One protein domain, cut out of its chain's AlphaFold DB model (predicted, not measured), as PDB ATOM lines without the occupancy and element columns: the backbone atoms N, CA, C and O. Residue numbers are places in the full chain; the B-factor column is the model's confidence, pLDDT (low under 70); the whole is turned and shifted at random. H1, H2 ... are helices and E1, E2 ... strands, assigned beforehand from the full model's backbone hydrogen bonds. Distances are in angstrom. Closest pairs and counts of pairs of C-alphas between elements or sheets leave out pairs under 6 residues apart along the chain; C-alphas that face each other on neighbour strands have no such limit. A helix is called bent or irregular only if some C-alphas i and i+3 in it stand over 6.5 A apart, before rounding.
ATOM      1  N   HIS A  12     -44.132  24.897  10.507       91.75
ATOM      2  CA  HIS A  12     -45.166  25.007   9.490       91.75
ATOM      3  C   HIS A  12     -44.812  24.199   8.253       91.75
ATOM      4  O   HIS A  12     -45.609  23.395   7.782       91.75
ATOM      5  N   THR A  13     -43.590  24.373   7.758       91.12
ATOM      6  CA  THR A  13     -43.092  23.602   6.624       91.12
ATOM      7  C   THR A  13     -41.568  23.524   6.621       91.12
ATOM      8  O   THR A  13     -40.883  24.348   7.236       91.12
ATOM      9  N   ARG A  14     -41.036  22.514   5.925       92.44
ATOM     10  CA  ARG A  14     -39.605  22.290   5.728       92.44
ATOM     11  C   ARG A  14     -39.313  21.963   4.271       92.44
ATOM     12  O   ARG A  14     -39.906  21.042   3.718       92.44
ATOM     13  N   HIS A  15     -38.345  22.661   3.687       92.19
ATOM     14  CA  HIS A  15     -37.984  22.506   2.279       92.19
ATOM     15  C   HIS A  15     -36.471  22.426   2.095       92.19
ATOM     16  O   HIS A  15     -35.728  23.118   2.777       92.19
ATOM     17  N   ASP A  16     -36.019  21.616   1.142       92.31
ATOM     18  CA  ASP A  16     -34.653  21.696   0.612       92.31
ATOM     19  C   ASP A  16     -34.544  22.975  -0.226       92.31
ATOM     20  O   ASP A  16     -35.380  23.199  -1.114       92.31
ATOM     21  N   ILE A  17     -33.555  23.813   0.087       95.06
ATOM     22  CA  ILE A  17     -33.349  25.104  -0.564       95.06
ATOM     23  C   ILE A  17     -31.913  25.301  -1.036       95.06
ATOM     24  O   ILE A  17     -30.956  24.768  -0.478       95.06
ATOM     25  N   ALA A  18     -31.756  26.129  -2.058       95.81
ATOM     26  CA  ALA A  18     -30.488  26.711  -2.484       95.81
ATOM     27  C   ALA A  18     -30.774  28.048  -3.176       95.81
ATOM     28  O   ALA A  18     -31.922  28.318  -3.528       95.81
ATOM     29  N   PHE A  19     -29.758  28.866  -3.444       96.50
ATOM     30  CA  PHE A  19     -29.952  29.983  -4.363       96.50
ATOM     31  C   PHE A  19     -30.402  29.471  -5.731       96.50
ATOM     32  O   PHE A  19     -29.846  28.504  -6.272       96.50
ATOM     33  N   ALA A  20     -31.407  30.149  -6.286       94.81
ATOM     34  CA  ALA A  20     -31.895  29.888  -7.629       94.81
ATOM     35  C   ALA A  20     -30.764  30.046  -8.654       94.81
ATOM     36  O   ALA A  20     -29.671  30.523  -8.351       94.81
ATOM     37  N   THR A  21     -31.000  29.601  -9.880       90.88
ATOM     38  CA  THR A  21     -29.988  29.661 -10.938       90.88
ATOM     39  C   THR A  21     -30.618  30.175 -12.208       90.88
ATOM     40  O   THR A  21     -31.698  29.707 -12.565       90.88
ATOM     41  N   GLY A  22     -29.927  31.077 -12.904       89.38
ATOM     42  CA  GLY A  22     -30.414  31.593 -14.172       89.38
ATOM     43  C   GLY A  22     -30.657  30.470 -15.174       89.38
ATOM     44  O   GLY A  22     -29.938  29.463 -15.199       89.38
ATOM     45  N   VAL A  23     -31.686  30.652 -15.998       88.31
ATOM     46  CA  VAL A  23     -32.124  29.680 -17.014       88.31
ATOM     47  C   VAL A  23     -32.049  30.243 -18.432       88.31
ATOM     48  O   VAL A  23     -31.938  29.472 -19.387       88.31
ATOM     49  N   ALA A  24     -32.043  31.572 -18.585       88.06
ATOM     50  CA  ALA A  24     -31.840  32.217 -19.876       88.06
ATOM     51  C   ALA A  24     -30.407  31.988 -20.389       88.06
ATOM     52  O   ALA A  24     -29.471  31.975 -19.592       88.06
ATOM     53  N   PRO A  25     -30.181  31.879 -21.714       87.75
ATOM     54  CA  PRO A  25     -28.871  31.530 -22.273       87.75
ATOM     55  C   PRO A  25     -27.682  32.357 -21.752       87.75
ATOM     56  O   PRO A  25     -26.614  31.797 -21.495       87.75
ATOM     57  N   LYS A  26     -27.870  33.671 -21.563       88.44
ATOM     58  CA  LYS A  26     -26.839  34.599 -21.063       88.44
ATOM     59  C   LYS A  26     -26.435  34.335 -19.611       88.44
ATOM     60  O   LYS A  26     -25.263  34.487 -19.280       88.44
ATOM     61  N   VAL A  27     -27.385  33.913 -18.780       88.88
ATOM     62  CA  VAL A  27     -27.215  33.736 -17.328       88.88
ATOM     63  C   VAL A  27     -27.379  32.283 -16.879       88.88
ATOM     64  O   VAL A  27     -27.434  31.996 -15.688       88.88
ATOM     65  N   ALA A  28     -27.444  31.339 -17.820       88.88
ATOM     66  CA  ALA A  28     -27.734  29.945 -17.522       88.88
ATOM     67  C   ALA A  28     -26.662  29.333 -16.610       88.88
ATOM     68  O   ALA A  28     -25.500  29.227 -17.001       88.88
ATOM     69  N   GLY A  29     -27.031  28.883 -15.414       86.56
ATOM     70  CA  GLY A  29     -26.056  28.376 -14.438       86.56
ATOM     71  C   GLY A  29     -25.421  29.454 -13.548       86.56
ATOM     72  O   GLY A  29     -24.685  29.104 -12.628       86.56
ATOM     73  N   LEU A  30     -25.684  30.737 -13.814       90.25
ATOM     74  CA  LEU A  30     -25.086  31.870 -13.111       90.25
ATOM     75  C   LEU A  30     -26.010  32.416 -12.020       90.25
ATOM     76  O   LEU A  30     -27.221  32.178 -12.010       90.25
ATOM     77  N   ARG A  31     -25.386  33.149 -11.098       93.56
ATOM     78  CA  ARG A  31     -26.001  33.876  -9.987       93.56
ATOM     79  C   ARG A  31     -25.222  35.166  -9.800       93.56
ATOM     80  O   ARG A  31     -23.993  35.125  -9.849       93.56
ATOM     81  N   SER A  32     -25.914  36.271  -9.593       95.44
ATOM     82  CA  SER A  32     -25.298  37.537  -9.210       95.44
ATOM     83  C   SER A  32     -25.800  37.999  -7.848       95.44
ATOM     84  O   SER A  32     -26.807  37.512  -7.323       95.44
ATOM     85  N   PHE A  33     -25.067  38.938  -7.263       96.75
ATOM     86  CA  PHE A  33     -25.380  39.549  -5.981       96.75
ATOM     87  C   PHE A  33     -25.381  41.054  -6.212       96.75
ATOM     88  O   PHE A  33     -24.367  41.602  -6.647       96.75
ATOM     89  N   ARG A  34     -26.511  41.724  -5.973       97.69
ATOM     90  CA  ARG A  34     -26.691  43.137  -6.330       97.69
ATOM     91  C   ARG A  34     -27.093  44.003  -5.144       97.69
ATOM     92  O   ARG A  34     -27.791  43.552  -4.238       97.69
ATOM     93  N   ASP A  35     -26.663  45.260  -5.158       97.56
ATOM     94  CA  ASP A  35     -27.285  46.321  -4.362       97.56
ATOM     95  C   ASP A  35     -28.438  46.992  -5.141       97.56
ATOM     96  O   ASP A  35     -28.641  46.694  -6.325       97.56
ATOM     97  N   PRO A  36     -29.197  47.909  -4.508       96.50
ATOM     98  CA  PRO A  36     -30.269  48.616  -5.194       96.50
ATOM     99  C   PRO A  36     -29.827  49.531  -6.337       96.50
ATOM    100  O   PRO A  36     -30.618  49.802  -7.239       96.50
ATOM    101  N   ASP A  37     -28.559  49.946  -6.340       95.81
ATOM    102  CA  ASP A  37     -27.947  50.729  -7.414       95.81
ATOM    103  C   ASP A  37     -27.468  49.835  -8.583       95.81
ATOM    104  O   ASP A  37     -26.881  50.329  -9.549       95.81
ATOM    105  N   GLY A  38     -27.693  48.517  -8.508       93.31
ATOM    106  CA  GLY A  38     -27.275  47.533  -9.508       93.31
ATOM    107  C   GLY A  38     -25.783  47.187  -9.465       93.31
ATOM    108  O   GLY A  38     -25.280  46.530 -10.379       93.31
ATOM    109  N   ARG A  39     -25.050  47.609  -8.428       95.56
ATOM    110  CA  ARG A  39     -23.632  47.272  -8.258       95.56
ATOM    111  C   ARG A  39     -23.481  45.828  -7.807       95.56
ATOM    112  O   ARG A  39     -24.308  45.304  -7.066       95.56
ATOM    113  N   ASP A  40     -22.407  45.186  -8.257       95.31
ATOM    114  CA  ASP A  40     -22.009  43.875  -7.747       95.31
ATOM    115  C   ASP A  40     -21.531  43.980  -6.297       95.31
ATOM    116  O   ASP A  40     -20.629  44.767  -6.005       95.31
ATOM    117  N   ILE A  41     -22.110  43.174  -5.409       95.62
ATOM    118  CA  ILE A  41     -21.762  43.149  -3.981       95.62
ATOM    119  C   ILE A  41     -20.970  41.900  -3.586       95.62
ATOM    120  O   ILE A  41     -20.706  41.698  -2.401       95.62
ATOM    121  N   GLU A  42     -20.559  41.053  -4.536       94.19
ATOM    122  CA  GLU A  42     -19.821  39.818  -4.239       94.19
ATOM    123  C   GLU A  42     -18.531  40.083  -3.443       94.19
ATOM    124  O   GLU A  42     -18.243  39.377  -2.475       94.19
ATOM    125  N   ALA A  43     -17.788  41.139  -3.787       92.88
ATOM    126  CA  ALA A  43     -16.569  41.515  -3.068       92.88
ATOM    127  C   ALA A  43     -16.843  41.885  -1.599       92.88
ATOM    128  O   ALA A  43     -16.052  41.549  -0.716       92.88
ATOM    129  N   GLU A  44     -17.973  42.539  -1.328       93.94
ATOM    130  CA  GLU A  44     -18.392  42.886   0.031       93.94
ATOM    131  C   GLU A  44     -18.781  41.629   0.817       93.94
ATOM    132  O   GLU A  44     -18.328  41.450   1.948       93.94
ATOM    133  N   LEU A  45     -19.537  40.711   0.200       94.31
ATOM    134  CA  LEU A  45     -19.908  39.430   0.811       94.31
ATOM    135  C   LEU A  45     -18.664  38.599   1.158       94.31
ATOM    136  O   LEU A  45     -18.538  38.103   2.282       94.31
ATOM    137  N   THR A  46     -17.691  38.509   0.246       94.00
ATOM    138  CA  THR A  46     -16.404  37.851   0.520       94.00
ATOM    139  C   THR A  46     -15.629  38.552   1.636       94.00
ATOM    140  O   THR A  46     -15.094  37.879   2.517       94.00
ATOM    141  N   GLY A  47     -15.639  39.889   1.679       91.81
ATOM    142  CA  GLY A  47     -15.056  40.666   2.778       91.81
ATOM    143  C   GLY A  47     -15.665  40.356   4.153       91.81
ATOM    144  O   GLY A  47     -14.971  40.455   5.163       91.81
ATOM    145  N   THR A  48     -16.928  39.921   4.198       89.88
ATOM    146  CA  THR A  48     -17.627  39.505   5.431       89.88
ATOM    147  C   THR A  48     -17.485  38.017   5.778       89.88
ATOM    148  O   THR A  48     -18.049  37.567   6.772       89.88
ATOM    149  N   GLY A  49     -16.710  37.249   5.003       91.38
ATOM    150  CA  GLY A  49     -16.392  35.848   5.302       91.38
ATOM    151  C   GLY A  49     -17.017  34.813   4.365       91.38
ATOM    152  O   GLY A  49     -16.862  33.616   4.612       91.38
ATOM    153  N   TRP A  50     -17.689  35.223   3.283       94.94
ATOM    154  CA  TRP A  50     -18.049  34.279   2.221       94.94
ATOM    155  C   TRP A  50     -16.775  33.766   1.525       94.94
ATOM    156  O   TRP A  50     -15.908  34.574   1.182       94.94
ATOM    157  N   PRO A  51     -16.644  32.453   1.241       93.50
ATOM    158  CA  PRO A  51     -15.578  31.949   0.371       93.50
ATOM    159  C   PRO A  51     -15.633  32.656  -0.987       93.50
ATOM    160  O   PRO A  51     -16.731  33.030  -1.378       93.50
ATOM    161  N   PRO A  52     -14.534  32.830  -1.738       88.75
ATOM    162  CA  PRO A  52     -14.601  33.373  -3.096       88.75
ATOM    163  C   PRO A  52     -15.449  32.471  -4.009       88.75
ATOM    164  O   PRO A  52     -15.450  31.249  -3.857       88.75
ATOM    165  N   GLY A  53     -16.181  33.075  -4.946       82.19
ATOM    166  CA  GLY A  53     -17.035  32.378  -5.907       82.19
ATOM    167  C   GLY A  53     -16.478  32.436  -7.325       82.19
ATOM    168  O   GLY A  53     -15.427  33.036  -7.555       82.19
ATOM    169  N   PRO A  54     -17.175  31.829  -8.301       77.81
ATOM    170  CA  PRO A  54     -16.758  31.864  -9.701       77.81
ATOM    171  C   PRO A  54     -16.837  33.264 -10.338       77.81
ATOM    172  O   PRO A  54     -16.351  33.434 -11.455       77.81
ATOM    173  N   GLY A  55     -17.420  34.256  -9.651       75.56
ATOM    174  CA  GLY A  55     -17.736  35.564 -10.212       75.56
ATOM    175  C   GLY A  55     -18.928  35.515 -11.169       75.56
ATOM    176  O   GLY A  55     -19.202  34.496 -11.810       75.56
ATOM    177  N   PHE A  56     -19.645  36.631 -11.301       82.62
ATOM    178  CA  PHE A  56     -20.683  36.772 -12.317       82.62
ATOM    179  C   PHE A  56     -20.114  37.362 -13.616       82.62
ATOM    180  O   PHE A  56     -19.696  38.517 -13.664       82.62
ATOM    181  N   GLN A  57     -20.137  36.577 -14.695       83.19
ATOM    182  CA  GLN A  57     -19.828  37.044 -16.048       83.19
ATOM    183  C   GLN A  57     -20.888  36.520 -17.025       83.19
ATOM    184  O   GLN A  57     -20.905  35.314 -17.294       83.19
ATOM    185  N   PRO A  58     -21.780  37.384 -17.553       79.94
ATOM    186  CA  PRO A  58     -22.746  36.987 -18.571       79.94
ATOM    187  C   PRO A  58     -22.055  36.336 -19.766       79.94
ATOM    188  O   PRO A  58     -20.978  36.756 -20.187       79.94
ATOM    189  N   ARG A  59     -22.687  35.316 -20.348       77.44
ATOM    190  CA  ARG A  59     -22.119  34.634 -21.513       77.44
ATOM    191  C   ARG A  59     -22.245  35.480 -22.778       77.44
ATOM    192  O   ARG A  59     -23.352  35.837 -23.195       77.44
ATOM    193  N   ASP A  60     -21.114  35.678 -23.449       71.38
ATOM    194  CA  ASP A  60     -21.051  36.274 -24.781       71.38
ATOM    195  C   ASP A  60     -21.773  35.425 -25.835       71.38
ATOM    196  O   ASP A  60     -21.887  34.200 -25.727       71.38
ATOM    197  N   ARG A  61     -22.210  36.075 -26.925       56.78
ATOM    198  CA  ARG A  61     -22.901  35.432 -28.061       56.78
ATOM    199  C   ARG A  61     -22.132  34.249 -28.672       56.78
ATOM    200  O   ARG A  61     -22.758  33.342 -29.207       56.78
ATOM    201  N   GLY A 102     -41.544  29.731 -18.633       66.12
ATOM    202  CA  GLY A 102     -42.611  30.737 -18.672       66.12
ATOM    203  C   GLY A 102     -42.152  32.029 -19.365       66.12
ATOM    204  O   GLY A 102     -40.995  32.150 -19.760       66.12
ATOM    205  N   GLN A 103     -43.037  33.015 -19.522       80.06
ATOM    206  CA  GLN A 103     -42.614  34.335 -20.007       80.06
ATOM    207  C   GLN A 103     -41.787  35.052 -18.933       80.06
ATOM    208  O   GLN A 103     -42.124  34.986 -17.749       80.06
ATOM    209  N   SER A 104     -40.706  35.722 -19.352       85.88
ATOM    210  CA  SER A 104     -39.927  36.581 -18.457       85.88
ATOM    211  C   SER A 104     -40.775  37.776 -18.041       85.88
ATOM    212  O   SER A 104     -41.333  38.471 -18.892       85.88
ATOM    213  N   GLN A 105     -40.868  37.993 -16.734       87.56
ATOM    214  CA  GLN A 105     -41.591  39.116 -16.145       87.56
ATOM    215  C   GLN A 105     -40.646  40.290 -15.880       87.56
ATOM    216  O   GLN A 105     -41.026  41.451 -16.022       87.56
ATOM    217  N   GLU A 106     -39.381  39.991 -15.573       90.38
ATOM    218  CA  GLU A 106     -38.350  40.975 -15.254       90.38
ATOM    219  C   GLU A 106     -37.072  40.693 -16.053       90.38
ATOM    220  O   GLU A 106     -36.082  40.207 -15.502       90.38
ATOM    221  N   PRO A 107     -37.027  41.032 -17.356       91.25
ATOM    222  CA  PRO A 107     -35.903  40.661 -18.222       91.25
ATOM    223  C   PRO A 107     -34.527  41.113 -17.710       91.25
ATOM    224  O   PRO A 107     -33.521  40.433 -17.913       91.25
ATOM    225  N   HIS A 108     -34.478  42.240 -17.000       92.38
ATOM    226  CA  HIS A 108     -33.258  42.760 -16.392       92.38
ATOM    227  C   HIS A 108     -32.725  41.890 -15.237       92.38
ATOM    228  O   HIS A 108     -31.522  41.886 -15.021       92.38
ATOM    229  N   PHE A 109     -33.578  41.119 -14.550       93.12
ATOM    230  CA  PHE A 109     -33.219  40.201 -13.455       93.12
ATOM    231  C   PHE A 109     -33.361  38.713 -13.809       93.12
ATOM    232  O   PHE A 109     -33.156  37.846 -12.959       93.12
ATOM    233  N   GLU A 110     -33.729  38.412 -15.052       92.62
ATOM    234  CA  GLU A 110     -34.006  37.047 -15.507       92.62
ATOM    235  C   GLU A 110     -33.199  36.641 -16.742       92.62
ATOM    236  O   GLU A 110     -32.862  35.464 -16.907       92.62
ATOM    237  N   VAL A 111     -32.892  37.605 -17.612       91.38
ATOM    238  CA  VAL A 111     -32.242  37.374 -18.906       91.38
ATOM    239  C   VAL A 111     -30.863  38.015 -18.960       91.38
ATOM    240  O   VAL A 111     -29.904  37.357 -19.364       91.38
ATOM    241  N   GLU A 112     -30.763  39.291 -18.594       91.25
ATOM    242  CA  GLU A 112     -29.508  40.056 -18.659       91.25
ATOM    243  C   GLU A 112     -28.637  39.855 -17.417       91.25
ATOM    244  O   GLU A 112     -27.411  39.800 -17.504       91.25
ATOM    245  N   ASP A 113     -29.293  39.692 -16.274       94.44
ATOM    246  CA  ASP A 113     -28.701  39.419 -14.977       94.44
ATOM    247  C   ASP A 113     -29.505  38.317 -14.276       94.44
ATOM    248  O   ASP A 113     -30.562  37.907 -14.761       94.44
ATOM    249  N   PHE A 114     -29.006  37.807 -13.153       95.19
ATOM    250  CA  PHE A 114     -29.778  36.890 -12.320       95.19
ATOM    251  C   PHE A 114     -29.450  37.076 -10.833       95.19
ATOM    252  O   PHE A 114     -28.732  36.246 -10.254       95.19
ATOM    253  N   PRO A 115     -29.932  38.172 -10.209       97.00
ATOM    254  CA  PRO A 115     -29.660  38.427  -8.808       97.00
ATOM    255  C   PRO A 115     -30.354  37.374  -7.952       97.00
ATOM    256  O   PRO A 115     -31.566  37.175  -8.039       97.00
ATOM    257  N   VAL A 116     -29.576  36.704  -7.107       97.12
ATOM    258  CA  VAL A 116     -30.103  35.794  -6.077       97.12
ATOM    259  C   VAL A 116     -30.122  36.438  -4.699       97.12
ATOM    260  O   VAL A 116     -30.828  35.961  -3.819       97.12
ATOM    261  N   VAL A 117     -29.396  37.544  -4.540       98.00
ATOM    262  CA  VAL A 117     -29.466  38.464  -3.405       98.00
ATOM    263  C   VAL A 117     -29.544  39.875  -3.971       98.00
ATOM    264  O   VAL A 117     -28.717  40.246  -4.809       98.00
ATOM    265  N   TYR A 118     -30.510  40.651  -3.492       98.31
ATOM    266  CA  TYR A 118     -30.665  42.067  -3.806       98.31
ATOM    267  C   TYR A 118     -30.852  42.850  -2.513       98.31
ATOM    268  O   TYR A 118     -31.845  42.663  -1.806       98.31
ATOM    269  N   ALA A 119     -29.862  43.667  -2.147       98.25
ATOM    270  CA  ALA A 119     -29.826  44.233  -0.805       98.25
ATOM    271  C   ALA A 119     -28.931  45.462  -0.649       98.25
ATOM    272  O   ALA A 119     -27.758  45.457  -1.038       98.25
ATOM    273  N   ALA A 120     -29.448  46.485   0.033       97.62
ATOM    274  CA  ALA A 120     -28.648  47.608   0.518       97.62
ATOM    275  C   ALA A 120     -27.645  47.160   1.607       97.62
ATOM    276  O   ALA A 120     -27.833  46.102   2.220       97.62
ATOM    277  N   PRO A 121     -26.572  47.928   1.877       95.75
ATOM    278  CA  PRO A 121     -25.667  47.647   2.990       95.75
ATOM    279  C   PRO A 121     -26.416  47.500   4.321       95.75
ATOM    280  O   PRO A 121     -27.270  48.315   4.654       95.75
ATOM    281  N   GLY A 122     -26.088  46.456   5.086       94.25
ATOM    282  CA  GLY A 122     -26.720  46.161   6.379       94.25
ATOM    283  C   GLY A 122     -28.095  45.484   6.310       94.25
ATOM    284  O   GLY A 122     -28.604  45.088   7.355       94.25
ATOM    285  N   ALA A 123     -28.674  45.314   5.118       97.88
ATOM    286  CA  ALA A 123     -29.970  44.664   4.956       97.88
ATOM    287  C   ALA A 123     -29.905  43.140   5.168       97.88
ATOM    288  O   ALA A 123     -28.869  42.494   4.971       97.88
ATOM    289  N   VAL A 124     -31.046  42.561   5.538       98.19
ATOM    290  CA  VAL A 124     -31.228  41.168   5.953       98.19
ATOM    291  C   VAL A 124     -30.700  40.192   4.912       98.19
ATOM    292  O   VAL A 124     -29.963  39.275   5.280       98.19
ATOM    293  N   ALA A 125     -30.988  40.384   3.621       97.88
ATOM    294  CA  ALA A 125     -30.551  39.422   2.607       97.88
ATOM    295  C   ALA A 125     -29.013  39.311   2.483       97.88
ATOM    296  O   ALA A 125     -28.513  38.280   2.036       97.88
ATOM    297  N   ARG A 126     -28.232  40.303   2.951       96.69
ATOM    298  CA  ARG A 126     -26.754  40.208   3.013       96.69
ATOM    299  C   ARG A 126     -26.242  39.327   4.148       96.69
ATOM    300  O   ARG A 126     -25.077  38.946   4.146       96.69
ATOM    301  N   THR A 127     -27.094  39.014   5.120       96.81
ATOM    302  CA  THR A 127     -26.751  38.161   6.268       96.81
ATOM    303  C   THR A 127     -26.961  36.674   5.984       96.81
ATOM    304  O   THR A 127     -26.627  35.841   6.825       96.81
ATOM    305  N   LEU A 128     -27.513  36.336   4.813       97.56
ATOM    306  CA  LEU A 128     -27.774  34.957   4.415       97.56
ATOM    307  C   LEU A 128     -26.481  34.123   4.381       97.56
ATOM    308  O   LEU A 128     -25.408  34.637   4.051       97.56
ATOM    309  N   PRO A 129     -26.564  32.819   4.691       96.62
ATOM    310  CA  PRO A 129     -25.396  31.955   4.710       96.62
ATOM    311  C   PRO A 129     -24.937  31.623   3.285       96.62
ATOM    312  O   PRO A 129     -25.734  31.222   2.433       96.62
ATOM    313  N   TRP A 130     -23.628  31.713   3.039       95.62
ATOM    314  CA  TRP A 130     -23.016  31.410   1.737       95.62
ATOM    315  C   TRP A 130     -23.251  29.968   1.277       95.62
ATOM    316  O   TRP A 130     -23.176  29.680   0.088       95.62
ATOM    317  N   GLN A 131     -23.561  29.055   2.204       94.88
ATOM    318  CA  GLN A 131     -23.893  27.657   1.935       94.88
ATOM    319  C   GLN A 131     -25.144  27.503   1.059       94.88
ATOM    320  O   GLN A 131     -25.348  26.435   0.489       94.88
ATOM    321  N   LEU A 132     -25.969  28.545   0.918       95.44
ATOM    322  CA  LEU A 132     -27.048  28.556  -0.067       95.44
ATOM    323  C   LEU A 132     -26.530  28.550  -1.508       95.44
ATOM    324  O   LEU A 132     -27.251  28.084  -2.385       95.44
ATOM    325  N   ASP A 133     -25.313  29.042  -1.767       94.62
ATOM    326  CA  ASP A 133     -24.694  29.037  -3.093       94.62
ATOM    327  C   ASP A 133     -24.109  27.650  -3.409       94.62
ATOM    328  O   ASP A 133     -23.072  27.271  -2.847       94.62
ATOM    329  N   PRO A 134     -24.703  26.885  -4.348       90.56
ATOM    330  CA  PRO A 134     -24.195  25.567  -4.713       90.56
ATOM    331  C   PRO A 134     -22.760  25.587  -5.250       90.56
ATOM    332  O   PRO A 134     -22.099  24.556  -5.199       90.56
ATOM    333  N   ALA A 135     -22.275  26.726  -5.763       89.38
ATOM    334  CA  ALA A 135     -20.908  26.853  -6.268       89.38
ATOM    335  C   ALA A 135     -19.859  26.972  -5.148       89.38
ATOM    336  O   ALA A 135     -18.688  26.678  -5.381       89.38
ATOM    337  N   ARG A 136     -20.264  27.393  -3.942       90.50
ATOM    338  CA  ARG A 136     -19.380  27.529  -2.768       90.50
ATOM    339  C   ARG A 136     -19.547  26.370  -1.792       90.50
ATOM    340  O   ARG A 136     -18.632  26.060  -1.032       90.50
ATOM    341  N   ARG A 137     -20.722  25.736  -1.802       87.94
ATOM    342  CA  ARG A 137     -21.105  24.654  -0.894       87.94
ATOM    343  C   ARG A 137     -20.205  23.412  -1.053       87.94
ATOM    344  O   ARG A 137     -19.981  22.968  -2.179       87.94
ATOM    345  N   PRO A 138     -19.728  22.799   0.052       84.81
ATOM    346  CA  PRO A 138     -19.000  21.534  -0.006       84.81
ATOM    347  C   PRO A 138     -19.812  20.427  -0.687       84.81
ATOM    348  O   PRO A 138     -21.041  20.386  -0.598       84.81
ATOM    349  N   LYS A 139     -19.124  19.486  -1.340       84.56
ATOM    350  CA  LYS A 139     -19.779  18.306  -1.911       84.56
ATOM    351  C   LYS A 139     -20.401  17.470  -0.796       84.56
ATOM    352  O   LYS A 139     -19.749  17.212   0.211       84.56
ATOM    353  N   GLY A 140     -21.619  16.992  -1.028       82.56
ATOM    354  CA  GLY A 140     -22.340  16.230  -0.020       82.56
ATOM    355  C   GLY A 140     -22.783  17.127   1.131       82.56
ATOM    356  O   GLY A 140     -22.557  16.808   2.286       82.56
ATOM    357  N   TYR A 141     -23.295  18.313   0.829       86.06
ATOM    358  CA  TYR A 141     -23.882  19.215   1.807       86.06
ATOM    359  C   TYR A 141     -25.141  19.786   1.173       86.06
ATOM    360  O   TYR A 141     -25.136  20.143  -0.010       86.06
ATOM    361  N   ARG A 142     -26.215  19.891   1.948       90.38
ATOM    362  CA  ARG A 142     -27.450  20.553   1.532       90.38
ATOM    363  C   ARG A 142     -27.924  21.531   2.590       90.38
ATOM    364  O   ARG A 142     -27.412  21.560   3.708       90.38
ATOM    365  N   THR A 143     -28.888  22.347   2.210       93.31
ATOM    366  CA  THR A 143     -29.477  23.358   3.079       93.31
ATOM    367  C   THR A 143     -30.974  23.151   3.116       93.31
ATOM    368  O   THR A 143     -31.603  23.053   2.068       93.31
ATOM    369  N   ASP A 144     -31.535  23.100   4.317       93.81
ATOM    370  CA  ASP A 144     -32.978  23.050   4.495       93.81
ATOM    371  C   ASP A 144     -33.458  24.378   5.078       93.81
ATOM    372  O   ASP A 144     -32.807  24.980   5.928       93.81
ATOM    373  N   LEU A 145     -34.633  24.805   4.650       95.31
ATOM    374  CA  LEU A 145     -35.398  25.891   5.224       95.31
ATOM    375  C   LEU A 145     -36.468  25.314   6.136       95.31
ATOM    376  O   LEU A 145     -37.174  24.390   5.735       95.31
ATOM    377  N   LEU A 146     -36.638  25.894   7.317       94.44
ATOM    378  CA  LEU A 146     -37.811  25.689   8.152       94.44
ATOM    379  C   LEU A 146     -38.521  27.016   8.338       94.44
ATOM    380  O   LEU A 146     -37.920  27.997   8.773       94.44
ATOM    381  N   LEU A 147     -39.813  27.017   8.046       95.56
ATOM    382  CA  LEU A 147     -40.712  28.080   8.451       95.56
ATOM    383  C   LEU A 147     -41.479  27.600   9.675       95.56
ATOM    384  O   LEU A 147     -42.066  26.517   9.650       95.56
ATOM    385  N   THR A 148     -41.463  28.393  10.737       94.44
ATOM    386  CA  THR A 148     -42.181  28.117  11.982       94.44
ATOM    387  C   THR A 148     -43.208  29.205  12.265       94.44
ATOM    388  O   THR A 148     -43.287  30.213  11.555       94.44
ATOM    389  N   ASP A 149     -43.970  29.029  13.341       92.31
ATOM    390  CA  ASP A 149     -44.858  30.060  13.877       92.31
ATOM    391  C   ASP A 149     -44.102  31.326  14.333       92.31
ATOM    392  O   ASP A 149     -44.704  32.392  14.464       92.31
ATOM    393  N   ARG A 150     -42.779  31.245  14.548       95.00
ATOM    394  CA  ARG A 150     -41.972  32.337  15.124       95.00
ATOM    395  C   ARG A 150     -40.880  32.879  14.227       95.00
ATOM    396  O   ARG A 150     -40.512  34.046  14.383       95.00
ATOM    397  N   ARG A 151     -40.312  32.066  13.339       96.19
ATOM    398  CA  ARG A 151     -39.129  32.442  12.559       96.19
ATOM    399  C   ARG A 151     -38.937  31.593  11.312       96.19
ATOM    400  O   ARG A 151     -39.516  30.526  11.139       96.19
ATOM    401  N   LEU A 152     -38.087  32.114  10.446       97.00
ATOM    402  CA  LEU A 152     -37.475  31.399   9.349       97.00
ATOM    403  C   LEU A 152     -36.095  30.920   9.799       97.00
ATOM    404  O   LEU A 152     -35.346  31.692  10.397       97.00
ATOM    405  N   VAL A 153     -35.757  29.664   9.528       97.00
ATOM    406  CA  VAL A 153     -34.480  29.059   9.920       97.00
ATOM    407  C   VAL A 153     -33.858  28.365   8.719       97.00
ATOM    408  O   VAL A 153     -34.528  27.590   8.041       97.00
ATOM    409  N   ILE A 154     -32.573  28.607   8.475       96.75
ATOM    410  CA  ILE A 154     -31.786  27.874   7.484       96.75
ATOM    411  C   ILE A 154     -30.857  26.924   8.227       96.75
ATOM    412  O   ILE A 154     -30.005  27.341   9.017       96.75
ATOM    413  N   LEU A 155     -31.018  25.639   7.941       94.56
ATOM    414  CA  LEU A 155     -30.165  24.577   8.433       94.56
ATOM    415  C   LEU A 155     -29.160  24.162   7.372       94.56
ATOM    416  O   LEU A 155     -29.486  24.045   6.195       94.56
ATOM    417  N   GLY A 156     -27.951  23.867   7.820       92.88
ATOM    418  CA  GLY A 156     -26.932  23.185   7.050       92.88
ATOM    419  C   GLY A 156     -26.884  21.707   7.411       92.88
ATOM    420  O   GLY A 156     -26.892  21.358   8.593       92.88
ATOM    421  N   LEU A 157     -26.849  20.843   6.400       89.38
ATOM    422  CA  LEU A 157     -26.872  19.394   6.560       89.38
ATOM    423  C   LEU A 157     -25.725  18.768   5.760       89.38
ATOM    424  O   LEU A 157     -25.791  18.764   4.529       89.38
ATOM    425  N   PRO A 158     -24.687  18.225   6.415       84.50
ATOM    426  CA  PRO A 158     -23.717  17.382   5.733       84.50
ATOM    427  C   PRO A 158     -24.368  16.044   5.334       84.50
ATOM    428  O   PRO A 158     -25.108  15.439   6.109       84.50
ATOM    429  N   ASP A 159     -24.091  15.571   4.124       69.88
ATOM    430  CA  ASP A 159     -24.465  14.245   3.642       69.88
ATOM    431  C   ASP A 159     -23.497  13.207   4.237       69.88
ATOM    432  O   ASP A 159     -22.279  13.280   4.070       69.88
ATOM    433  N   GLY A 160     -24.050  12.214   4.931       55.94
ATOM    434  CA  GLY A 160     -23.317  11.124   5.576       55.94
ATOM    435  C   GLY A 160     -24.262  10.222   6.371       55.94
ATOM    436  O   GLY A 160     -25.403  10.592   6.639       55.94
ATOM    437  N   SER A 161     -23.810   9.022   6.750       45.28
ATOM    438  CA  SER A 161     -24.597   8.063   7.552       45.28
ATOM    439  C   SER A 161     -24.932   8.559   8.966       45.28
ATOM    440  O   SER A 161     -25.747   7.940   9.643       45.28
ATOM    441  N   ASP A 162     -24.338   9.676   9.390       48.66
ATOM    442  CA  ASP A 162     -24.606  10.352  10.657       48.66
ATOM    443  C   ASP A 162     -25.559  11.541  10.419       48.66
ATOM    444  O   ASP A 162     -25.159  12.698  10.285       48.66
ATOM    445  N   GLN A 163     -26.865  11.252  10.342       48.88
ATOM    446  CA  GLN A 163     -27.962  12.238  10.202       48.88
ATOM    447  C   GLN A 163     -28.188  13.095  11.478       48.88
ATOM    448  O   GLN A 163     -29.292  13.574  11.767       48.88
ATOM    449  N   THR A 164     -27.152  13.244  12.293       53.09
ATOM    450  CA  THR A 164     -27.137  13.706  13.690       53.09
ATOM    451  C   THR A 164     -26.501  15.096  13.848       53.09
ATOM    452  O   THR A 164     -26.291  15.537  14.966       53.09
ATOM    453  N   SER A 165     -26.231  15.843  12.767       67.81
ATOM    454  CA  SER A 165     -25.443  17.098  12.831       67.81
ATOM    455  C   SER A 165     -26.016  18.293  12.052       67.81
ATOM    456  O   SER A 165     -25.267  19.129  11.549       67.81
ATOM    457  N   ALA A 166     -27.344  18.411  11.934       85.06
ATOM    458  CA  ALA A 166     -27.930  19.617  11.342       85.06
ATOM    459  C   ALA A 166     -27.551  20.866  12.167       85.06
ATOM    460  O   ALA A 166     -27.701  20.880  13.389       85.06
ATOM    461  N   GLN A 167     -27.057  21.907  11.499       89.81
ATOM    462  CA  GLN A 167     -26.585  23.140  12.129       89.81
ATOM    463  C   GLN A 167     -27.493  24.307  11.743       89.81
ATOM    464  O   GLN A 167     -27.719  24.524  10.557       89.81
ATOM    465  N   GLU A 168     -27.955  25.100  12.712       93.56
ATOM    466  CA  GLU A 168     -28.575  26.399  12.420       93.56
ATOM    467  C   GLU A 168     -27.506  27.346  11.866       93.56
ATOM    468  O   GLU A 168     -26.579  27.735  12.576       93.56
ATOM    469  N   LEU A 169     -27.602  27.666  10.575       95.12
ATOM    470  CA  LEU A 169     -26.684  28.585   9.898       95.12
ATOM    471  C   LEU A 169     -27.162  30.027  10.011       95.12
ATOM    472  O   LEU A 169     -26.352  30.950  10.021       95.12
ATOM    473  N   TRP A 170     -28.480  30.209  10.038       97.19
ATOM    474  CA  TRP A 170     -29.116  31.513  10.017       97.19
ATOM    475  C   TRP A 170     -30.563  31.407  10.493       97.19
ATOM    476  O   TRP A 170     -31.239  30.410  10.222       97.19
ATOM    477  N   SER A 171     -31.058  32.447  11.156       97.25
ATOM    478  CA  SER A 171     -32.480  32.587  11.445       97.25
ATOM    479  C   SER A 171     -32.930  34.043  11.438       97.25
ATOM    480  O   SER A 171     -32.150  34.962  11.685       97.25
ATOM    481  N   LEU A 172     -34.214  34.240  11.149       97.94
ATOM    482  CA  LEU A 172     -34.869  35.543  11.097       97.94
ATOM    483  C   LEU A 172     -36.258  35.448  11.728       97.94
ATOM    484  O   LEU A 172     -37.015  34.547  11.361       97.94
ATOM    485  N   PRO A 173     -36.645  36.365  12.633       97.38
ATOM    486  CA  PRO A 173     -38.005  36.415  13.155       97.38
ATOM    487  C   PRO A 173     -39.048  36.454  12.035       97.38
ATOM    488  O   PRO A 173     -38.847  37.107  11.014       97.38
ATOM    489  N   ARG A 174     -40.201  35.809  12.240       95.81
ATOM    490  CA  ARG A 174     -41.271  35.716  11.235       95.81
ATOM    491  C   ARG A 174     -41.737  37.091  10.763       95.81
ATOM    492  O   ARG A 174     -42.035  37.256   9.587       95.81
ATOM    493  N   ALA A 175     -41.730  38.061  11.676       96.81
ATOM    494  CA  ALA A 175     -42.064  39.458  11.420       96.81
ATOM    495  C   ALA A 175     -41.088  40.178  10.471       96.81
ATOM    496  O   ALA A 175     -41.423  41.250   9.991       96.81
ATOM    497  N   GLY A 176     -39.899  39.620  10.209       97.81
ATOM    498  CA  GLY A 176     -38.941  40.153   9.235       97.81
ATOM    499  C   GLY A 176     -39.176  39.672   7.798       97.81
ATOM    500  O   GLY A 176     -38.514  40.155   6.883       97.81
ATOM    501  N   VAL A 177     -40.099  38.728   7.585       97.88
ATOM    502  CA  VAL A 177     -40.492  38.239   6.255       97.88
ATOM    503  C   VAL A 177     -41.741  38.990   5.807       97.88
ATOM    504  O   VAL A 177     -42.765  38.918   6.485       97.88
ATOM    505  N   ALA A 178     -41.656  39.685   4.673       97.94
ATOM    506  CA  ALA A 178     -42.747  40.495   4.136       97.94
ATOM    507  C   ALA A 178     -43.683  39.688   3.224       97.94
ATOM    508  O   ALA A 178     -44.889  39.690   3.443       97.94
ATOM    509  N   ASP A 179     -43.134  38.989   2.228       98.06
ATOM    510  CA  ASP A 179     -43.901  38.172   1.275       98.06
ATOM    511  C   ASP A 179     -42.993  37.126   0.605       98.06
ATOM    512  O   ASP A 179     -41.765  37.192   0.713       98.06
ATOM    513  N   ALA A 180     -43.591  36.169  -0.098       97.38
ATOM    514  CA  ALA A 180     -42.911  35.295  -1.041       97.38
ATOM    515  C   ALA A 180     -43.701  35.190  -2.348       97.38
ATOM    516  O   ALA A 180     -44.925  35.161  -2.335       97.38
ATOM    517  N   GLU A 181     -43.007  35.067  -3.474       95.88
ATOM    518  CA  GLU A 181     -43.601  34.993  -4.806       95.88
ATOM    519  C   GLU A 181     -43.032  33.816  -5.601       95.88
ATOM    520  O   GLU A 181     -41.831  33.547  -5.554       95.88
ATOM    521  N   LEU A 182     -43.896  33.130  -6.356       93.75
ATOM    522  CA  LEU A 182     -43.486  32.139  -7.350       93.75
ATOM    523  C   LEU A 182     -43.020  32.828  -8.632       93.75
ATOM    524  O   LEU A 182     -43.808  33.484  -9.310       93.75
ATOM    525  N   MET A 183     -41.770  32.593  -9.018       92.12
ATOM    526  CA  MET A 183     -41.220  33.126 -10.259       92.12
ATOM    527  C   MET A 183     -41.535  32.183 -11.426       92.12
ATOM    528  O   MET A 183     -41.126  31.017 -11.437       92.12
ATOM    529  N   THR A 184     -42.226  32.686 -12.449       86.69
ATOM    530  CA  THR A 184     -42.675  31.864 -13.592       86.69
ATOM    531  C   THR A 184     -41.592  31.623 -14.643       86.69
ATOM    532  O   THR A 184     -41.688  30.681 -15.431       86.69
ATOM    533  N   PHE A 185     -40.560  32.470 -14.686       85.62
ATOM    534  CA  PHE A 185     -39.429  32.315 -15.601       85.62
ATOM    535  C   PHE A 185     -38.352  31.407 -14.991       85.62
ATOM    536  O   PHE A 185     -37.301  31.857 -14.534       85.62
ATOM    537  N   SER A 186     -38.636  30.108 -14.940       79.12
ATOM    538  CA  SER A 186     -37.811  29.129 -14.230       79.12
ATOM    539  C   SER A 186     -37.924  27.726 -14.835       79.12
ATOM    540  O   SER A 186     -38.797  27.446 -15.659       79.12
ATOM    541  N   GLN A 187     -37.006  26.822 -14.467       71.00
ATOM    542  CA  GLN A 187     -37.104  25.404 -14.834       71.00
ATOM    543  C   GLN A 187     -38.052  24.679 -13.872       71.00
ATOM    544  O   GLN A 187     -37.613  24.008 -12.940       71.00
ATOM    545  N   GLY A 188     -39.353  24.806 -14.133       71.25
ATOM    546  CA  GLY A 188     -40.410  24.214 -13.315       71.25
ATOM    547  C   GLY A 188     -40.784  25.060 -12.090       71.25
ATOM    548  O   GLY A 188     -40.182  26.102 -11.846       71.25
ATOM    549  N   PRO A 189     -41.785  24.627 -11.306       78.31
ATOM    550  CA  PRO A 189     -42.389  25.429 -10.242       78.31
ATOM    551  C   PRO A 189     -41.574  25.367  -8.939       78.31
ATOM    552  O   PRO A 189     -42.068  24.922  -7.904       78.31
ATOM    553  N   SER A 190     -40.297  25.749  -8.988       88.06
ATOM    554  CA  SER A 190     -39.396  25.710  -7.827       88.06
ATOM    555  C   SER A 190     -38.687  27.029  -7.534       88.06
ATOM    556  O   SER A 190     -37.942  27.105  -6.565       88.06
ATOM    557  N   ASP A 191     -38.891  28.067  -8.337       92.81
ATOM    558  CA  ASP A 191     -38.225  29.356  -8.162       92.81
ATOM    559  C   ASP A 191     -39.088  30.309  -7.331       92.81
ATOM    560  O   ASP A 191     -40.243  30.575  -7.670       92.81
ATOM    561  N   VAL A 192     -38.529  30.794  -6.224       96.62
ATOM    562  CA  VAL A 192     -39.209  31.654  -5.255       96.62
ATOM    563  C   VAL A 192     -38.393  32.907  -5.006       96.62
ATOM    564  O   VAL A 192     -37.220  32.816  -4.645       96.62
ATOM    565  N   ARG A 193     -39.026  34.075  -5.081       97.94
ATOM    566  CA  ARG A 193     -38.497  35.299  -4.477       97.94
ATOM    567  C   ARG A 193     -39.066  35.443  -3.071       97.94
ATOM    568  O   ARG A 193     -40.276  35.477  -2.904       97.94
ATOM    569  N   LEU A 194     -38.202  35.535  -2.064       98.44
ATOM    570  CA  LEU A 194     -38.576  35.877  -0.694       98.44
ATOM    571  C   LEU A 194     -38.199  37.336  -0.423       98.44
ATOM    572  O   LEU A 194     -37.032  37.705  -0.569       98.44
ATOM    573  N   CYS A 195     -39.175  38.135  -0.004       98.56
ATOM    574  CA  CYS A 195     -39.016  39.550   0.313       98.56
ATOM    575  C   CYS A 195     -38.980  39.758   1.830       98.56
ATOM    576  O   CYS A 195     -39.788  39.194   2.575       98.56
ATOM    577  N   PHE A 196     -38.061  40.599   2.292       98.69
ATOM    578  CA  PHE A 196     -37.932  40.989   3.693       98.69
ATOM    579  C   PHE A 196     -38.569  42.360   3.940       98.69
ATOM    580  O   PHE A 196     -38.821  43.132   3.016       98.69
ATOM    581  N   THR A 197     -38.837  42.682   5.205       98.44
ATOM    582  CA  THR A 197     -39.466  43.963   5.582       98.44
ATOM    583  C   THR A 197     -38.575  45.187   5.376       98.44
ATOM    584  O   THR A 197     -39.067  46.306   5.453       98.44
ATOM    585  N   ASP A 198     -37.276  44.992   5.151       98.25
ATOM    586  CA  ASP A 198     -36.319  46.053   4.817       98.25
ATOM    587  C   ASP A 198     -36.141  46.241   3.300       98.25
ATOM    588  O   ASP A 198     -35.145  46.815   2.865       98.25
ATOM    589  N   GLU A 199     -37.088  45.724   2.507       97.88
ATOM    590  CA  GLU A 199     -37.133  45.786   1.037       97.88
ATOM    591  C   GLU A 199     -36.030  44.987   0.324       97.88
ATOM    592  O   GLU A 199     -36.043  44.868  -0.904       97.88
ATOM    593  N   SER A 200     -35.102  44.373   1.068       98.62
ATOM    594  CA  SER A 200     -34.184  43.399   0.488       98.62
ATOM    595  C   SER A 200     -34.916  42.105   0.138       98.62
ATOM    596  O   SER A 200     -35.943  41.754   0.726       98.62
ATOM    597  N   TRP A 201     -34.383  41.365  -0.829       98.62
ATOM    598  CA  TRP A 201     -34.962  40.091  -1.235       98.62
ATOM    599  C   TRP A 201     -33.897  39.087  -1.659       98.62
ATOM    600  O   TRP A 201     -32.741  39.417  -1.945       98.62
ATOM    601  N   THR A 202     -34.302  37.823  -1.679       98.56
ATOM    602  CA  THR A 202     -33.476  36.694  -2.102       98.56
ATOM    603  C   THR A 202     -34.267  35.762  -3.009       98.56
ATOM    604  O   THR A 202     -35.475  35.615  -2.845       98.56
ATOM    605  N   ARG A 203     -33.588  35.113  -3.960       97.50
ATOM    606  CA  ARG A 203     -34.209  34.185  -4.914       97.50
ATOM    607  C   ARG A 203     -33.711  32.762  -4.698       97.50
ATOM    608  O   ARG A 203     -32.507  32.489  -4.765       97.50
ATOM    609  N   TRP A 204     -34.627  31.850  -4.410       96.62
ATOM    610  CA  TRP A 204     -34.345  30.482  -3.997       96.62
ATOM    611  C   TRP A 204     -34.938  29.467  -4.956       96.62
ATOM    612  O   TRP A 204     -36.033  29.637  -5.474       96.62
ATOM    613  N   HIS A 205     -34.219  28.368  -5.129       94.38
ATOM    614  CA  HIS A 205     -34.808  27.124  -5.577       94.38
ATOM    615  C   HIS A 205     -35.372  26.392  -4.353       94.38
ATOM    616  O   HIS A 205     -34.601  25.993  -3.480       94.38
ATOM    617  N   VAL A 206     -36.681  26.170  -4.313       92.44
ATOM    618  CA  VAL A 206     -37.422  25.510  -3.233       92.44
ATOM    619  C   VAL A 206     -38.163  24.303  -3.805       92.44
ATOM    620  O   VAL A 206     -38.928  24.421  -4.763       92.44
ATOM    621  N   ARG A 207     -37.960  23.114  -3.227       84.62
ATOM    622  CA  ARG A 207     -38.799  21.952  -3.568       84.62
ATOM    623  C   ARG A 207     -40.215  22.200  -3.049       84.62
ATOM    624  O   ARG A 207     -40.346  22.446  -1.858       84.62
ATOM    625  N   ASP A 208     -41.234  22.065  -3.900       85.88
ATOM    626  CA  ASP A 208     -42.633  22.378  -3.553       85.88
ATOM    627  C   ASP A 208     -42.819  23.866  -3.180       85.88
ATOM    628  O   ASP A 208     -43.209  24.237  -2.070       85.88
ATOM    629  N   ALA A 209     -42.442  24.738  -4.120       91.31
ATOM    630  CA  ALA A 209     -42.435  26.181  -3.923       91.31
ATOM    631  C   ALA A 209     -43.831  26.760  -3.659       91.31
ATOM    632  O   ALA A 209     -43.959  27.692  -2.869       91.31
ATOM    633  N   ALA A 210     -44.877  26.211  -4.287       90.94
ATOM    634  CA  ALA A 210     -46.246  26.689  -4.106       90.94
ATOM    635  C   ALA A 210     -46.716  26.505  -2.659       90.94
ATOM    636  O   ALA A 210     -47.241  27.440  -2.054       90.94
ATOM    637  N   ARG A 211     -46.437  25.338  -2.065       90.81
ATOM    638  CA  ARG A 211     -46.697  25.094  -0.647       90.81
ATOM    639  C   ARG A 211     -45.919  26.061   0.243       90.81
ATOM    640  O   ARG A 211     -46.503  26.634   1.159       90.81
ATOM    641  N   PHE A 212     -44.631  26.286  -0.039       94.50
ATOM    642  CA  PHE A 212     -43.817  27.244   0.719       94.50
ATOM    643  C   PHE A 212     -44.408  28.661   0.686       94.50
ATOM    644  O   PHE A 212     -44.608  29.266   1.740       94.50
ATOM    645  N   VAL A 213     -44.725  29.169  -0.508       95.88
ATOM    646  CA  VAL A 213     -45.321  30.500  -0.695       95.88
ATOM    647  C   VAL A 213     -46.657  30.605   0.039       95.88
ATOM    648  O   VAL A 213     -46.861  31.571   0.774       95.88
ATOM    649  N   GLY A 214     -47.513  29.582  -0.050       94.19
ATOM    650  CA  GLY A 214     -48.785  29.545   0.673       94.19
ATOM    651  C   GLY A 214     -48.621  29.672   2.195       94.19
ATOM    652  O   GLY A 214     -49.367  30.409   2.839       94.19
ATOM    653  N   HIS A 215     -47.604  29.039   2.791       94.69
ATOM    654  CA  HIS A 215     -47.308  29.215   4.223       94.69
ATOM    655  C   HIS A 215     -46.751  30.604   4.559       94.69
ATOM    656  O   HIS A 215     -47.063  31.163   5.615       94.69
ATOM    657  N   VAL A 216     -45.929  31.191   3.682       96.00
ATOM    658  CA  VAL A 216     -45.425  32.562   3.877       96.00
ATOM    659  C   VAL A 216     -46.559  33.588   3.777       96.00
ATOM    660  O   VAL A 216     -46.557  34.568   4.521       96.00
ATOM    661  N   ARG A 217     -47.565  33.347   2.937       94.88
ATOM    662  CA  ARG A 217     -48.736  34.225   2.795       94.88
ATOM    663  C   ARG A 217     -49.845  33.962   3.813       94.88
ATOM    664  O   ARG A 217     -50.775  34.751   3.924       94.88
ATOM    665  N   GLY A 218     -49.736  32.880   4.589       91.50
ATOM    666  CA  GLY A 218     -50.773  32.463   5.538       91.50
ATOM    667  C   GLY A 218     -52.009  31.852   4.870       91.50
ATOM    668  O   GLY A 218     -53.030  31.671   5.526       91.50
ATOM    669  N   GLU A 219     -51.915  31.517   3.584       91.69
ATOM    670  CA  GLU A 219     -52.932  30.787   2.815       91.69
ATOM    671  C   GLU A 219     -52.963  29.299   3.194       91.69
ATOM    672  O   GLU A 219     -53.959  28.608   2.979       91.69
ATOM    673  N   ARG A 220     -51.857  28.809   3.768       92.88
ATOM    674  CA  ARG A 220     -51.703  27.472   4.337       92.88
ATOM    675  C   ARG A 220     -51.258  27.578   5.786       92.88
ATOM    676  O   ARG A 220     -50.438  28.429   6.136       92.88
ATOM    677  N   SER A 221     -51.785  26.700   6.632       91.56
ATOM    678  CA  SER A 221     -51.363  26.600   8.030       91.56
ATOM    679  C   SER A 221     -51.433  25.159   8.531       91.56
ATOM    680  O   SER A 221     -52.327  24.422   8.120       91.56
TER     681      SER A 221
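What this domain is: This is residues 12 to 61 and 102 to 221 of the 305 residues of an uncharacterized protein of Streptomyces spectabilis (UniProt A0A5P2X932). A strongly twisted sheet of nine strands curls round one helix, H4, which packs mostly on E7 and E1. The bent strand E1 joins two runs of antiparallel strands, E4 E5 E6 and E7 E8 E9, while E9 also pairs with the short strand E3, and E3 with E2; the small helix H3 is on the opposite face from H4. The printed part has 170 residues, with four named helices and nine named strands in the order E1 E2 H1 H2 E3 H3 E4 E5 E6 E7 E8 E9 H4. The class is mixed, helices and strands, with under half of the residues in named elements, and the sheet is mixed too: E2 and E3 are parallel, the other neighbour pairs antiparallel. The whole is compact, with a radius of gyration of the C-alphas of 15.4 A and spans of 45 by 34 by 31 A.

How they stand to each other: E1, residues 12 to 19, bends by 61 degrees at residue 16; E4, residues 141 to 148, is on one side of it and E9, residues 201 to 206, on the other side. N 15 and O 145 are within hydrogen-bond range at 2.9 A, N 205 and O 18 at 2.8 A. E2, residues 32 to 34, is parallel to E3, residues 115 to 118, with N 34 and O 117 at 2.9 A. E3 is antiparallel to E9, with N 203 and O 116 at 2.9 A. H1, residues 42 to 47, only grazes the sheet with its residues 42 to 45. H2, residues 107 to 110, is only just not on the sheet, with 4 pairs of C-alphas within 10 A. H3, residues 124 to 127, is on the sheet, over none of its strands; its closest C-alphas to E9 are those of Ala 125 and Trp 201, 5.9 A. The meander E4, E5, residues 151 to 158, and E6, residues 167 to 173, each strand the antiparallel neighbour of the one before, has N 146 and O 153 at 2.8 A and N 154 and O 170 at 2.8 A. The meander E7, residues 177 to 182, E8, residues 191 to 196, and E9 has N 181 and O 193 at 2.8 A and N 194 and O 202 at 2.8 A. The sheet curls round H4, residues 209 to 217, whose closest C-alphas to E7 are those of Val 213 and Ala 180, 5.4 A. Every O i to N i+4 pair is within hydrogen-bond range in H1 and H4; H2 and H3 are too short for one.

Where its parts are: E1 begins at C-alpha 12 (-45.166, 25.007, 9.490) and is 21.2 A long; E4 is 22.8 A and E5 22.6 A. H4, 12.2 A, ends at C-alpha 217 (-48.736, 34.225, 2.795).

The domain as a whole: The C-alphas farthest apart, of Arg 61 and Asp 149, are 47.6 A apart. Residues 62 to 101 are not printed, with 22.3 A between C-alphas 61 and 102. The links E1 to E2 and H3 to E4 are long. The mean pLDDT of the printed part is 90.4; residues 61, 102 and 159 to 165 are under 70.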